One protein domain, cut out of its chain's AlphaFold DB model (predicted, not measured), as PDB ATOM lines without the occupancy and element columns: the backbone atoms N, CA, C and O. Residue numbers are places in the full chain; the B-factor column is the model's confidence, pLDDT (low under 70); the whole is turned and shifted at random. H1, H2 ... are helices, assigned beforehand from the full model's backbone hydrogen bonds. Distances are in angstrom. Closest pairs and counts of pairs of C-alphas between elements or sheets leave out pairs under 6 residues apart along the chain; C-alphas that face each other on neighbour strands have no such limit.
ATOM      1  N   ASP A  96     151.241 169.294 161.770       92.06
ATOM      2  CA  ASP A  96     152.200 168.433 161.058       92.06
ATOM      3  C   ASP A  96     151.741 166.966 161.035       92.06
ATOM      4  O   ASP A  96     151.987 166.221 160.080       92.06
ATOM      5  N   THR A  97     151.020 166.542 162.074       92.88
ATOM      6  CA  THR A  97     150.442 165.197 162.169       92.88
ATOM      7  C   THR A  97     149.422 164.933 161.058       92.88
ATOM      8  O   THR A  97     149.454 163.875 160.419       92.88
ATOM      9  N   TYR A  98     148.554 165.903 160.775       94.38
ATOM     10  CA  TYR A  98     147.487 165.801 159.782       94.38
ATOM     11  C   TYR A  98     147.994 166.045 158.363       94.38
ATOM     12  O   TYR A  98     147.557 165.360 157.440       94.38
ATOM     13  N   VAL A  99     148.983 166.925 158.194       92.38
ATOM     14  CA  VAL A  99     149.688 167.133 156.919       92.38
ATOM     15  C   VAL A  99     150.314 165.820 156.429       92.38
ATOM     16  O   VAL A  99     150.146 165.426 155.273       92.38
ATOM     17  N   ASN A 100     150.970 165.072 157.322       92.38
ATOM     18  CA  ASN A 100     151.545 163.771 156.981       92.38
ATOM     19  C   ASN A 100     150.471 162.740 156.592       92.38
ATOM     20  O   ASN A 100     150.630 162.045 155.586       92.38
ATOM     21  N   LYS A 101     149.357 162.671 157.336       93.94
ATOM     22  CA  LYS A 101     148.207 161.806 156.999       93.94
ATOM     23  C   LYS A 101     147.593 162.184 155.645       93.94
ATOM     24  O   LYS A 101     147.229 161.304 154.865       93.94
ATOM     25  N   PHE A 102     147.516 163.475 155.331       93.75
ATOM     26  CA  PHE A 102     147.016 163.969 154.052       93.75
ATOM     27  C   PHE A 102     147.892 163.511 152.886       93.75
ATOM     28  O   PHE A 102     147.380 162.957 151.918       93.75
ATOM     29  N   TYR A 103     149.214 163.652 152.994       91.19
ATOM     30  CA  TYR A 103     150.132 163.203 151.945       91.19
ATOM     31  C   TYR A 103     150.181 161.686 151.762       91.19
ATOM     32  O   TYR A 103     150.530 161.218 150.677       91.19
ATOM     33  N   GLN A 104     149.856 160.913 152.801       92.88
ATOM     34  CA  GLN A 104     149.678 159.464 152.677       92.88
ATOM     35  C   GLN A 104     148.432 159.129 151.848       92.88
ATOM     36  O   GLN A 104     148.479 158.220 151.023       92.88
ATOM     37  N   LYS A 105     147.338 159.880 152.026       92.38
ATOM     38  CA  LYS A 105     146.097 159.709 151.252       92.38
ATOM     39  C   LYS A 105     146.209 160.253 149.822       92.38
ATOM     40  O   LYS A 105     145.701 159.635 148.893       92.38
ATOM     41  N   HIS A 106     146.885 161.389 149.646       89.50
ATOM     42  CA  HIS A 106     147.009 162.113 148.379       89.50
ATOM     43  C   HIS A 106     148.487 162.348 148.031       89.50
ATOM     44  O   HIS A 106     149.010 163.431 148.279       89.50
ATOM     45  N   PRO A 107     149.196 161.377 147.431       86.31
ATOM     46  CA  PRO A 107     150.607 161.558 147.078       86.31
ATOM     47  C   PRO A 107     150.822 162.619 145.984       86.31
ATOM     48  O   PRO A 107     151.866 163.271 145.952       86.31
ATOM     49  N   ASP A 108     149.828 162.822 145.115       78.94
ATOM     50  CA  ASP A 108     149.892 163.764 143.994       78.94
ATOM     51  C   ASP A 108     149.923 165.238 144.437       78.94
ATOM     52  O   ASP A 108     150.433 166.086 143.701       78.94
ATOM     53  N   SER A 109     149.406 165.560 145.631       81.19
ATOM     54  CA  SER A 109     149.326 166.942 146.132       81.19
ATOM     55  C   SER A 109     150.691 167.524 146.506       81.19
ATOM     56  O   SER A 109     150.881 168.730 146.385       81.19
ATOM     57  N   LYS A 110     151.688 166.682 146.827       78.56
ATOM     58  CA  LYS A 110     153.072 167.104 147.139       78.56
ATOM     59  C   LYS A 110     153.715 167.969 146.050       78.56
ATOM     60  O   LYS A 110     154.698 168.663 146.293       78.56
ATOM     61  N   PHE A 111     153.229 167.848 144.819       70.25
ATOM     62  CA  PHE A 111     153.746 168.578 143.667       70.25
ATOM     63  C   PHE A 111     152.980 169.868 143.377       70.25
ATOM     64  O   PHE A 111     153.505 170.717 142.663       70.25
ATOM     65  N   GLU A 112     151.763 169.997 143.906       64.75
ATOM     66  CA  GLU A 112     150.933 171.194 143.771       64.75
ATOM     67  C   GLU A 112     151.316 172.264 144.801       64.75
ATOM     68  O   GLU A 112     151.042 173.442 144.577       64.75
ATOM     69  N   ASP A 113     151.996 171.873 145.884       63.00
ATOM     70  CA  ASP A 113     152.396 172.797 146.936       63.00
ATOM     71  C   ASP A 113     153.439 173.822 146.440       63.00
ATOM     72  O   ASP A 113     154.517 173.454 145.954       63.00
ATOM     73  N   PRO A 114     153.152 175.130 146.592       55.38
ATOM     74  CA  PRO A 114     153.978 176.212 146.058       55.38
ATOM     75  C   PRO A 114     155.328 176.355 146.775       55.38
ATOM     76  O   PRO A 114     156.239 176.975 146.234       55.38
ATOM     77  N   ILE A 115     155.505 175.717 147.942       53.69
ATOM     78  CA  ILE A 115     156.764 175.687 148.711       53.69
ATOM     79  C   ILE A 115     157.744 174.646 148.133       53.69
ATOM     80  O   ILE A 115     158.655 174.159 148.798       53.69
ATOM     81  N   LYS A 116     157.649 174.322 146.840       46.81
ATOM     82  CA  LYS A 116     158.875 174.026 146.099       46.81
ATOM     83  C   LYS A 116     159.613 175.342 145.901       46.81
ATOM     84  O   LYS A 116     159.552 175.951 144.837       46.81
ATOM     85  N   CYS A 117     160.388 175.718 146.919       38.34
ATOM     86  CA  CYS A 117     161.636 176.444 146.730       38.34
ATOM     87  C   CYS A 117     162.507 175.591 145.802       38.34
ATOM     88  O   CYS A 117     163.363 174.822 146.245       38.34
ATOM     89  N   ARG A 118     162.235 175.664 144.496       34.84
ATOM     90  CA  ARG A 118     163.118 175.153 143.465       34.84
ATOM     91  C   ARG A 118     164.314 176.086 143.486       34.84
ATOM     92  O   ARG A 118     164.377 177.075 142.766       34.84
ATOM     93  N   PHE A 119     165.256 175.783 144.377       38.28
ATOM     94  CA  PHE A 119     166.616 176.240 144.211       38.28
ATOM     95  C   PHE A 119     167.007 175.885 142.775       38.28
ATOM     96  O   PHE A 119     166.925 174.731 142.353       38.28
ATOM     97  N   VAL A 120     167.402 176.926 142.055       40.19
ATOM     98  CA  VAL A 120     167.945 176.924 140.702       40.19
ATOM     99  C   VAL A 120     166.902 176.876 139.555       40.19
ATOM    100  O   VAL A 120     166.354 175.837 139.197       40.19
ATOM    101  N   TYR A 121     166.750 178.051 138.922       40.78
ATOM    102  CA  TYR A 121     166.129 178.383 137.623       40.78
ATOM    103  C   TYR A 121     164.598 178.584 137.539       40.78
ATOM    104  O   TYR A 121     163.884 177.653 137.174       40.78
ATOM    105  N   ARG A 122     164.124 179.850 137.632       40.34
ATOM    106  CA  ARG A 122     163.438 180.613 136.541       40.34
ATOM    107  C   ARG A 122     163.015 182.035 136.999       40.34
ATOM    108  O   ARG A 122     161.874 182.290 137.365       40.34
ATOM    109  N   LEU A 123     163.931 182.995 136.843       45.41
ATOM    110  CA  LEU A 123     163.894 184.385 137.345       45.41
ATOM    111  C   LEU A 123     162.779 185.340 136.850       45.41
ATOM    112  O   LEU A 123     162.803 186.504 137.225       45.41
ATOM    113  N   VAL A 124     161.810 184.923 136.023       44.16
ATOM    114  CA  VAL A 124     160.877 185.892 135.387       44.16
ATOM    115  C   VAL A 124     159.387 185.608 135.640       44.16
ATOM    116  O   VAL A 124     158.562 186.473 135.392       44.16
ATOM    117  N   ASN A 125     159.012 184.461 136.225       44.25
ATOM    118  CA  ASN A 125     157.607 184.166 136.588       44.25
ATOM    119  C   ASN A 125     157.411 183.708 138.050       44.25
ATOM    120  O   ASN A 125     156.291 183.391 138.444       44.25
ATOM    121  N   GLU A 126     158.472 183.657 138.862       46.47
ATOM    122  CA  GLU A 126     158.418 183.170 140.252       46.47
ATOM    123  C   GLU A 126     158.083 184.245 141.292       46.47
ATOM    124  O   GLU A 126     157.593 183.910 142.369       46.47
ATOM    125  N   LEU A 127     158.257 185.529 140.975       43.59
ATOM    126  CA  LEU A 127     158.012 186.623 141.926       43.59
ATOM    127  C   LEU A 127     156.552 186.701 142.414       43.59
ATOM    128  O   LEU A 127     156.309 187.192 143.508       43.59
ATOM    129  N   ALA A 128     155.595 186.145 141.663       44.75
ATOM    130  CA  ALA A 128     154.193 186.060 142.081       44.75
ATOM    131  C   ALA A 128     153.856 184.815 142.931       44.75
ATOM    132  O   ALA A 128     152.793 184.774 143.539       44.75
ATOM    133  N   LYS A 129     154.723 183.789 142.983       46.03
ATOM    134  CA  LYS A 129     154.461 182.537 143.728       46.03
ATOM    135  C   LYS A 129     155.146 182.474 145.091       46.03
ATOM    136  O   LYS A 129     154.625 181.822 145.989       46.03
ATOM    137  N   VAL A 130     156.270 183.172 145.259       45.56
ATOM    138  CA  VAL A 130     157.033 183.216 146.523       45.56
ATOM    139  C   VAL A 130     156.277 183.970 147.634       45.56
ATOM    140  O   VAL A 130     156.564 183.786 148.810       45.56
ATOM    141  N   SER A 131     155.262 184.760 147.271       46.59
ATOM    142  CA  SER A 131     154.374 185.491 148.182       46.59
ATOM    143  C   SER A 131     152.907 185.131 147.912       46.59
ATOM    144  O   SER A 131     152.092 186.000 147.600       46.59
ATOM    145  N   SER A 132     152.547 183.851 147.995       49.75
ATOM    146  CA  SER A 132     151.132 183.509 148.169       49.75
ATOM    147  C   SER A 132     150.856 183.459 149.668       49.75
ATOM    148  O   SER A 132     151.425 182.646 150.387       49.75
ATOM    149  N   PHE A 133     150.027 184.392 150.144       61.78
ATOM    150  CA  PHE A 133     149.418 184.336 151.479       61.78
ATOM    151  C   PHE A 133     148.552 183.073 151.639       61.78
ATOM    152  O   PHE A 133     148.245 182.666 152.756       61.78
ATOM    153  N   ASP A 134     148.206 182.439 150.516       71.44
ATOM    154  CA  ASP A 134     147.411 181.226 150.473       71.44
ATOM    155  C   ASP A 134     148.222 180.018 150.974       71.44
ATOM    156  O   ASP A 134     149.269 179.679 150.403       71.44
ATOM    157  N   PRO A 135     147.764 179.359 152.049       79.56
ATOM    158  CA  PRO A 135     148.406 178.162 152.566       79.56
ATOM    159  C   PRO A 135     148.376 177.008 151.542       79.56
ATOM    160  O   PRO A 135     147.478 176.914 150.706       79.56
ATOM    161  N   PRO A 136     149.340 176.071 151.607       84.56
ATOM    162  CA  PRO A 136     149.272 174.833 150.834       84.56
ATOM    163  C   PRO A 136     148.018 174.020 151.190       84.56
ATOM    164  O   PRO A 136     147.616 173.990 152.355       84.56
ATOM    165  N   ALA A 137     147.457 173.273 150.235       87.06
ATOM    166  CA  ALA A 137     146.211 172.518 150.438       87.06
ATOM    167  C   ALA A 137     146.305 171.499 151.592       87.06
ATOM    168  O   ALA A 137     145.329 171.233 152.290       87.06
ATOM    169  N   ALA A 138     147.500 170.946 151.833       90.12
ATOM    170  CA  ALA A 138     147.742 170.055 152.967       90.12
ATOM    171  C   ALA A 138     147.586 170.763 154.326       90.12
ATOM    172  O   ALA A 138     147.158 170.147 155.302       90.12
ATOM    173  N   ARG A 139     147.929 172.055 154.388       89.94
ATOM    174  CA  ARG A 139     147.808 172.885 155.588       89.94
ATOM    175  C   ARG A 139     146.371 173.355 155.799       89.94
ATOM    176  O   ARG A 139     145.907 173.275 156.927       89.94
ATOM    177  N   GLU A 140     145.659 173.742 154.738       91.06
ATOM    178  CA  GLU A 140     144.213 174.039 154.797       91.06
ATOM    179  C   GLU A 140     143.433 172.851 155.366       91.06
ATOM    180  O   GLU A 140     142.646 172.999 156.299       91.06
ATOM    181  N   PHE A 141     143.731 171.647 154.870       93.75
ATOM    182  CA  PHE A 141     143.157 170.409 155.386       93.75
ATOM    183  C   PHE A 141     143.442 170.214 156.881       93.75
ATOM    184  O   PHE A 141     142.542 169.879 157.647       93.75
ATOM    185  N   ALA A 142     144.687 170.424 157.312       94.38
ATOM    186  CA  ALA A 142     145.062 170.249 158.709       94.38
ATOM    187  C   ALA A 142     144.391 171.279 159.630       94.38
ATOM    188  O   ALA A 142     143.905 170.907 160.696       94.38
ATOM    189  N   TRP A 143     144.314 172.543 159.211       94.00
ATOM    190  CA  TRP A 143     143.597 173.587 159.944       94.00
ATOM    191  C   TRP A 143     142.115 173.266 160.063       94.00
ATOM    192  O   TRP A 143     141.577 173.327 161.162       94.00
ATOM    193  N   ARG A 144     141.482 172.793 158.987       95.50
ATOM    194  CA  ARG A 144     140.078 172.382 159.029       95.50
ATOM    195  C   ARG A 144     139.820 171.259 160.033       95.50
ATOM    196  O   ARG A 144     138.831 171.289 160.760       95.50
ATOM    197  N   VAL A 145     140.715 170.273 160.100       96.25
ATOM    198  CA  VAL A 145     140.614 169.190 161.090       96.25
ATOM    199  C   VAL A 145     140.757 169.728 162.514       96.25
ATOM    200  O   VAL A 145     140.007 169.312 163.396       96.25
ATOM    201  N   LEU A 146     141.685 170.659 162.742       95.50
ATOM    202  CA  LEU A 146     141.864 171.294 164.049       95.50
ATOM    203  C   LEU A 146     140.635 172.125 164.450       95.50
ATOM    204  O   LEU A 146     140.158 171.967 165.568       95.50
ATOM    205  N   GLU A 147     140.057 172.905 163.535       95.62
ATOM    206  CA  GLU A 147     138.819 173.665 163.770       95.62
ATOM    207  C   GLU A 147     137.644 172.756 164.159       95.62
ATOM    208  O   GLU A 147     136.907 173.039 165.102       95.62
ATOM    209  N   LEU A 148     137.457 171.638 163.451       96.19
ATOM    210  CA  LEU A 148     136.391 170.677 163.757       96.19
ATOM    211  C   LEU A 148     136.621 169.986 165.108       96.19
ATOM    212  O   LEU A 148     135.672 169.711 165.841       96.19
ATOM    213  N   LYS A 149     137.882 169.751 165.468       95.31
ATOM    214  CA  LYS A 149     138.255 169.194 166.769       95.31
ATOM    215  C   LYS A 149     138.013 170.186 167.908       95.31
ATOM    216  O   LYS A 149     137.562 169.775 168.974       95.31
ATOM    217  N   GLU A 150     138.244 171.478 167.685       94.88
ATOM    218  CA  GLU A 150     137.876 172.540 168.634       94.88
ATOM    219  C   GLU A 150     136.357 172.612 168.853       94.88
ATOM    220  O   GLU A 150     135.907 172.900 169.960       94.88
ATOM    221  N   GLN A 151     135.562 172.266 167.836       95.44
ATOM    222  CA  GLN A 151     134.101 172.140 167.930       95.44
ATOM    223  C   GLN A 151     133.633 170.840 168.614       95.44
ATOM    224  O   GLN A 151     132.437 170.668 168.842       95.44
ATOM    225  N   GLY A 152     134.553 169.935 168.964       94.88
ATOM    226  CA  GLY A 152     134.256 168.676 169.651       94.88
ATOM    227  C   GLY A 152     133.897 167.504 168.733       94.88
ATOM    228  O   GLY A 152     133.374 166.501 169.217       94.88
ATOM    229  N   VAL A 153     134.161 167.604 167.426       94.94
ATOM    230  CA  VAL A 153     133.981 166.489 166.481       94.94
ATOM    231  C   VAL A 153     135.106 165.464 166.663       94.94
ATOM    232  O   VAL A 153     136.253 165.830 166.933       94.94
ATOM    233  N   ASP A 154     134.787 164.176 166.499       96.69
ATOM    234  CA  ASP A 154     135.797 163.115 166.516       96.69
ATOM    235  C   ASP A 154     136.837 163.299 165.396       96.69
ATOM    236  O   ASP A 154     136.542 163.799 164.309       96.69
ATOM    237  N   GLU A 155     138.076 162.871 165.645       93.25
ATOM    238  CA  GLU A 155     139.189 163.072 164.714       93.25
ATOM    239  C   GLU A 155     138.965 162.375 163.365       93.25
ATOM    240  O   GLU A 155     139.369 162.900 162.321       93.25
ATOM    241  N   ILE A 156     138.344 161.194 163.365       93.75
ATOM    242  CA  ILE A 156     138.124 160.420 162.139       93.75
ATOM    243  C   ILE A 156     137.084 161.124 161.268       93.75
ATOM    244  O   ILE A 156     137.313 161.313 160.067       93.75
ATOM    245  N   ASP A 157     135.995 161.568 161.887       95.50
ATOM    246  CA  ASP A 157     134.909 162.277 161.218       95.50
ATOM    247  C   ASP A 157     135.371 163.647 160.715       95.50
ATOM    248  O   ASP A 157     135.145 163.987 159.552       95.50
ATOM    249  N   ALA A 158     136.121 164.394 161.531       95.69
ATOM    250  CA  ALA A 158     136.719 165.668 161.137       95.69
ATOM    251  C   ALA A 158     137.619 165.521 159.898       95.69
ATOM    252  O   ALA A 158     137.549 166.307 158.951       95.69
ATOM    253  N   MET A 159     138.433 164.464 159.865       95.31
ATOM    254  CA  MET A 159     139.308 164.156 158.737       95.31
ATOM    255  C   MET A 159     138.533 163.753 157.479       95.31
ATOM    256  O   MET A 159     138.974 164.047 156.365       95.31
ATOM    257  N   ALA A 160     137.400 163.065 157.635       95.69
ATOM    258  CA  ALA A 160     136.531 162.701 156.523       95.69
ATOM    259  C   ALA A 160     135.851 163.939 155.923       95.69
ATOM    260  O   ALA A 160     135.877 164.109 154.702       95.69
ATOM    261  N   VAL A 161     135.326 164.837 156.763       96.19
ATOM    262  CA  VAL A 161     134.727 166.109 156.330       96.19
ATOM    263  C   VAL A 161     135.748 166.945 155.560       96.19
ATOM    264  O   VAL A 161     135.502 167.288 154.402       96.19
ATOM    265  N   ALA A 162     136.940 167.159 156.123       95.19
ATOM    266  CA  ALA A 162     138.001 167.915 155.460       95.19
ATOM    267  C   ALA A 162     138.430 167.290 154.112       95.19
ATOM    268  O   ALA A 162     138.719 168.000 153.147       95.19
ATOM    269  N   ASP A 163     138.427 165.955 153.986       95.44
ATOM    270  CA  ASP A 163     138.751 165.283 152.718       95.44
ATOM    271  C   ASP A 163     137.652 165.490 151.665       95.44
ATOM    272  O   ASP A 163     137.939 165.663 150.476       95.44
ATOM    273  N   THR A 164     136.384 165.507 152.083       95.31
ATOM    274  CA  THR A 164     135.275 165.812 151.169       95.31
ATOM    275  C   THR A 164     135.322 167.254 150.671       95.31
ATOM    276  O   THR A 164     135.146 167.466 149.467       95.31
ATOM    277  N   GLU A 165     135.638 168.215 151.545       94.38
ATOM    278  CA  GLU A 165     135.822 169.629 151.196       94.38
ATOM    279  C   GLU A 165     136.960 169.784 150.172       94.38
ATOM    280  O   GLU A 165     136.745 170.296 149.068       94.38
ATOM    281  N   TYR A 166     138.128 169.195 150.445       92.38
ATOM    282  CA  TYR A 166     139.271 169.206 149.526       92.38
ATOM    283  C   TYR A 166     138.935 168.619 148.140       92.38
ATOM    284  O   TYR A 166     139.265 169.187 147.089       92.38
ATOM    285  N   ARG A 167     138.240 167.474 148.091       91.88
ATOM    286  CA  ARG A 167     137.830 166.856 146.817       91.88
ATOM    287  C   ARG A 167     136.814 167.715 146.067       91.88
ATOM    288  O   ARG A 167     136.886 167.791 144.832       91.88
ATOM    289  N   ALA A 168     135.877 168.339 146.781       94.06
ATOM    290  CA  ALA A 168     134.874 169.224 146.203       94.06
ATOM    291  C   ALA A 168     135.535 170.448 145.559       94.06
ATOM    292  O   ALA A 168     135.257 170.742 144.391       94.06
ATOM    293  N   GLU A 169     136.493 171.073 146.242       89.00
ATOM    294  CA  GLU A 169     137.276 172.178 145.692       89.00
ATOM    295  C   GLU A 169     138.031 171.783 144.425       89.00
ATOM    296  O   GLU A 169     137.942 172.459 143.395       89.00
ATOM    297  N   ARG A 170     138.734 170.645 144.441       87.88
ATOM    298  CA  ARG A 170     139.445 170.166 143.245       87.88
ATOM    299  C   ARG A 170     138.505 169.894 142.082       87.88
ATOM    300  O   ARG A 170     138.859 170.157 140.927       87.88
ATOM    301  N   LYS A 171     137.313 169.363 142.353       91.12
ATOM    302  CA  LYS A 171     136.288 169.133 141.330       91.12
ATOM    303  C   LYS A 171     135.781 170.461 140.763       91.12
ATOM    304  O   LYS A 171     135.715 170.593 139.541       91.12
ATOM    305  N   ALA A 172     135.512 171.448 141.615       91.00
ATOM    306  CA  ALA A 172     135.090 172.783 141.207       91.00
ATOM    307  C   ALA A 172     136.161 173.486 140.353       91.00
ATOM    308  O   ALA A 172     135.856 173.961 139.257       91.00
ATOM    309  N   ARG A 173     137.438 173.445 140.767       86.56
ATOM    310  CA  ARG A 173     138.576 173.992 139.997       86.56
ATOM    311  C   ARG A 173     138.679 173.352 138.605       86.56
ATOM    312  O   ARG A 173     138.846 174.051 137.603       86.56
ATOM    313  N   LYS A 174     138.501 172.027 138.505       88.31
ATOM    314  CA  LYS A 174     138.479 171.306 137.215       88.31
ATOM    315  C   LYS A 174     137.293 171.707 136.334       88.31
ATOM    316  O   LYS A 174     137.465 171.866 135.125       88.31
ATOM    317  N   GLN A 175     136.103 171.876 136.908       92.00
ATOM    318  CA  GLN A 175     134.912 172.307 136.168       92.00
ATOM    319  C   GLN A 175     135.044 173.747 135.660       92.00
ATOM    320  O   GLN A 175     134.753 174.011 134.493       92.00
ATOM    321  N   ALA A 176     135.551 174.659 136.493       90.62
ATOM    322  CA  ALA A 176     135.848 176.033 136.101       90.62
ATOM    323  C   ALA A 176     136.851 176.071 134.938       90.62
ATOM    324  O   ALA A 176     136.605 176.724 133.924       90.62
ATOM    325  N   TYR A 177     137.927 175.279 135.018       87.75
ATOM    326  CA  TYR A 177     138.881 175.144 133.919       87.75
ATOM    327  C   TYR A 177     138.250 174.593 132.638       87.75
ATOM    328  O   TYR A 177     138.521 175.096 131.549       87.75
ATOM    329  N   ALA A 178     137.393 173.573 132.745       90.50
ATOM    330  CA  ALA A 178     136.698 173.005 131.594       90.50
ATOM    331  C   ALA A 178     135.817 174.053 130.893       90.50
ATOM    332  O   ALA A 178     135.854 174.147 129.664       90.50
ATOM    333  N   ARG A 179     135.105 174.887 131.661       92.81
ATOM    334  CA  ARG A 179     134.331 176.020 131.129       92.81
ATOM    335  C   ARG A 179     135.230 177.058 130.458       92.81
ATOM    336  O   ARG A 179     134.991 177.421 129.310       92.81
ATOM    337  N   LEU A 180     136.319 177.471 131.109       89.62
ATOM    338  CA  LEU A 180     137.287 178.412 130.528       89.62
ATOM    339  C   LEU A 180     137.912 177.877 129.232       89.62
ATOM    340  O   LEU A 180     138.111 178.621 128.274       89.62
ATOM    341  N   LYS A 181     138.176 176.571 129.173       90.38
ATOM    342  CA  LYS A 181     138.682 175.890 127.979       90.38
ATOM    343  C   LYS A 181     137.668 175.922 126.835       90.38
ATOM    344  O   LYS A 181     138.068 176.130 125.692       90.38
ATOM    345  N   GLN A 182     136.381 175.718 127.118       93.50
ATOM    346  CA  GLN A 182     135.315 175.832 126.116       93.50
ATOM    347  C   GLN A 182     135.225 177.263 125.572       93.50
ATOM    348  O   GLN A 182     135.255 177.449 124.358       93.50
ATOM    349  N   ILE A 183     135.227 178.266 126.453       93.19
ATOM    350  CA  ILE A 183     135.191 179.686 126.073       93.19
ATOM    351  C   ILE A 183     136.410 180.058 125.215       93.19
ATOM    352  O   ILE A 183     136.267 180.672 124.164       93.19
ATOM    353  N   SER A 184     137.610 179.643 125.624       91.38
ATOM    354  CA  SER A 184     138.859 179.903 124.895       91.38
ATOM    355  C   SER A 184     138.841 179.319 123.476       91.38
ATOM    356  O   SER A 184     139.229 180.010 122.533       91.38
ATOM    357  N   LYS A 185     138.309 178.097 123.307       92.19
ATOM    358  CA  LYS A 185     138.117 177.476 121.987       92.19
ATOM    359  C   LYS A 185     137.153 178.268 121.108       92.19
ATOM    360  O   LYS A 185     137.476 178.510 119.952       92.19
ATOM    361  N   LEU A 186     136.006 178.680 121.655       94.44
ATOM    362  CA  LEU A 186     135.017 179.489 120.933       94.44
ATOM    363  C   LEU A 186     135.590 180.847 120.506       94.44
ATOM    364  O   LEU A 186     135.299 181.324 119.418       94.44
ATOM    365  N   GLN A 187     136.448 181.446 121.336       93.50
ATOM    366  CA  GLN A 187     137.124 182.713 121.041       93.50
ATOM    367  C   GLN A 187     138.345 182.566 120.114       93.50
ATOM    368  O   GLN A 187     138.980 183.571 119.802       93.50
ATOM    369  N   GLY A 188     138.739 181.343 119.737       91.12
ATOM    370  CA  GLY A 188     139.962 181.090 118.965       91.12
ATOM    371  C   GLY A 188     141.263 181.463 119.694       91.12
ATOM    372  O   GLY A 188     142.315 181.579 119.069       91.12
ATOM    373  N   LYS A 189     141.217 181.671 121.017       88.94
ATOM    374  CA  LYS A 189     142.387 182.048 121.824       88.94
ATOM    375  C   LYS A 189     143.177 180.813 122.250       88.94
ATOM    376  O   LYS A 189     142.676 179.690 122.268       88.94
ATOM    377  N   ARG A 190     144.436 181.026 122.650       82.12
ATOM    378  CA  ARG A 190     145.242 179.972 123.284       82.12
ATOM    379  C   ARG A 190     144.577 179.507 124.577       82.12
ATOM    380  O   ARG A 190     143.975 180.303 125.298       82.12
ATOM    381  N   LEU A 191     144.718 178.214 124.858       82.06
ATOM    382  CA  LEU A 191     144.127 177.601 126.039       82.06
ATOM    383  C   LEU A 191     144.741 178.177 127.320       82.06
ATOM    384  O   LEU A 191     145.963 178.351 127.374       82.06
ATOM    385  N   PRO A 192     143.925 178.414 128.361       79.31
ATOM    386  CA  PRO A 192     144.446 178.809 129.656       79.31
ATOM    387  C   PRO A 192     145.342 177.700 130.242       79.31
ATOM    388  O   PRO A 192     145.096 176.507 129.989       79.31
ATOM    389  N   PRO A 193     146.370 178.066 131.032       78.06
ATOM    390  CA  PRO A 193     147.180 177.110 131.781       78.06
ATOM    391  C   PRO A 193     146.308 176.211 132.666       78.06
ATOM    392  O   PRO A 193     145.309 176.665 133.221       78.06
ATOM    393  N   ASN A 194     146.665 174.929 132.782       72.31
ATOM    394  CA  ASN A 194     145.927 173.990 133.629       72.31
ATOM    395  C   ASN A 194     146.124 174.350 135.120       72.31
ATOM    396  O   ASN A 194     147.276 174.379 135.550       72.31
ATOM    397  N   PRO A 195     145.050 174.559 135.907       69.25
ATOM    398  CA  PRO A 195     145.143 174.906 137.326       69.25
ATOM    399  C   PRO A 195     145.759 173.820 138.212       69.25
ATOM    400  O   PRO A 195     146.383 174.140 139.213       69.25
ATOM    401  N   CYS A 196     145.594 172.544 137.850       65.12
ATOM    402  CA  CYS A 196     146.137 171.408 138.601       65.12
ATOM    403  C   CYS A 196     146.898 170.482 137.638       65.12
ATOM    404  O   CYS A 196     146.332 169.489 137.146       65.12
ATOM    405  N   PRO A 197     148.137 170.826 137.247       68.19
ATOM    406  CA  PRO A 197     148.970 169.924 136.472       68.19
ATOM    407  C   PRO A 197     149.379 168.745 137.358       68.19
ATOM    408  O   PRO A 197     149.882 168.931 138.459       68.19
TER     409      PRO A 197
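Overview. This is residues 96 to 197 of the 239 residues of the protein "Small subunit ribosomal protein S23" of Salvia splendens (UniProt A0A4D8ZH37). A long helix, H4, and a shorter one, H3, make a V-shaped hairpin; H1 packs across H3, and the far part of H4 reaches beyond them. Residues 119 to 125 stick out in the H2 to H3 loop. The 102 printed residues, with four named helices, H1 to H4, and no named strand, are all helix in class and loose, with a radius of gyration of the C-alphas of 16.8 A and spans of 52 by 36 by 22 A.

Arrangement. H1, residues 96 to 105, touches H3, residues 137 to 150, at a steep tilt of 60 degrees, opposite ways; their closest C-alphas, of Tyr 98 and Ala 142, are 5.2 A apart. H2, residues 107 to 111, is close to H1 but not clearly touching, the closest C-alphas, of Tyr 103 and Lys 110, being 6.9 A apart. H3 and H4, residues 155 to 186, form a helical hairpin at a steep tilt of 39 degrees, opposite ways; H4 touches H3 with residues 155 to 166 alone, closest at C-alphas 145 and 158, 5.3 A. H2 and H4 are apart. Every O i to N i+4 pair is within hydrogen-bond range in H1, H3 and H4; H2 has 0 of 1, and 1 of 2 O i to N i+3 pairs.

Along the chain. H1 begins at C-alpha 96 (152.200, 168.433, 161.058). H3 is 20.0 A long and H4 46.9 A, ending at C-alpha 186 (135.017, 179.489, 120.933).

Size, cuts and confidence. The farthest C-alphas, of Gly 152 and Gly 188, are 52.5 A apart. The printed part has no cut; the H2 to H3 link is long. The model's pLDDT is under 70 at residues 112 to 133 and 195 to 197.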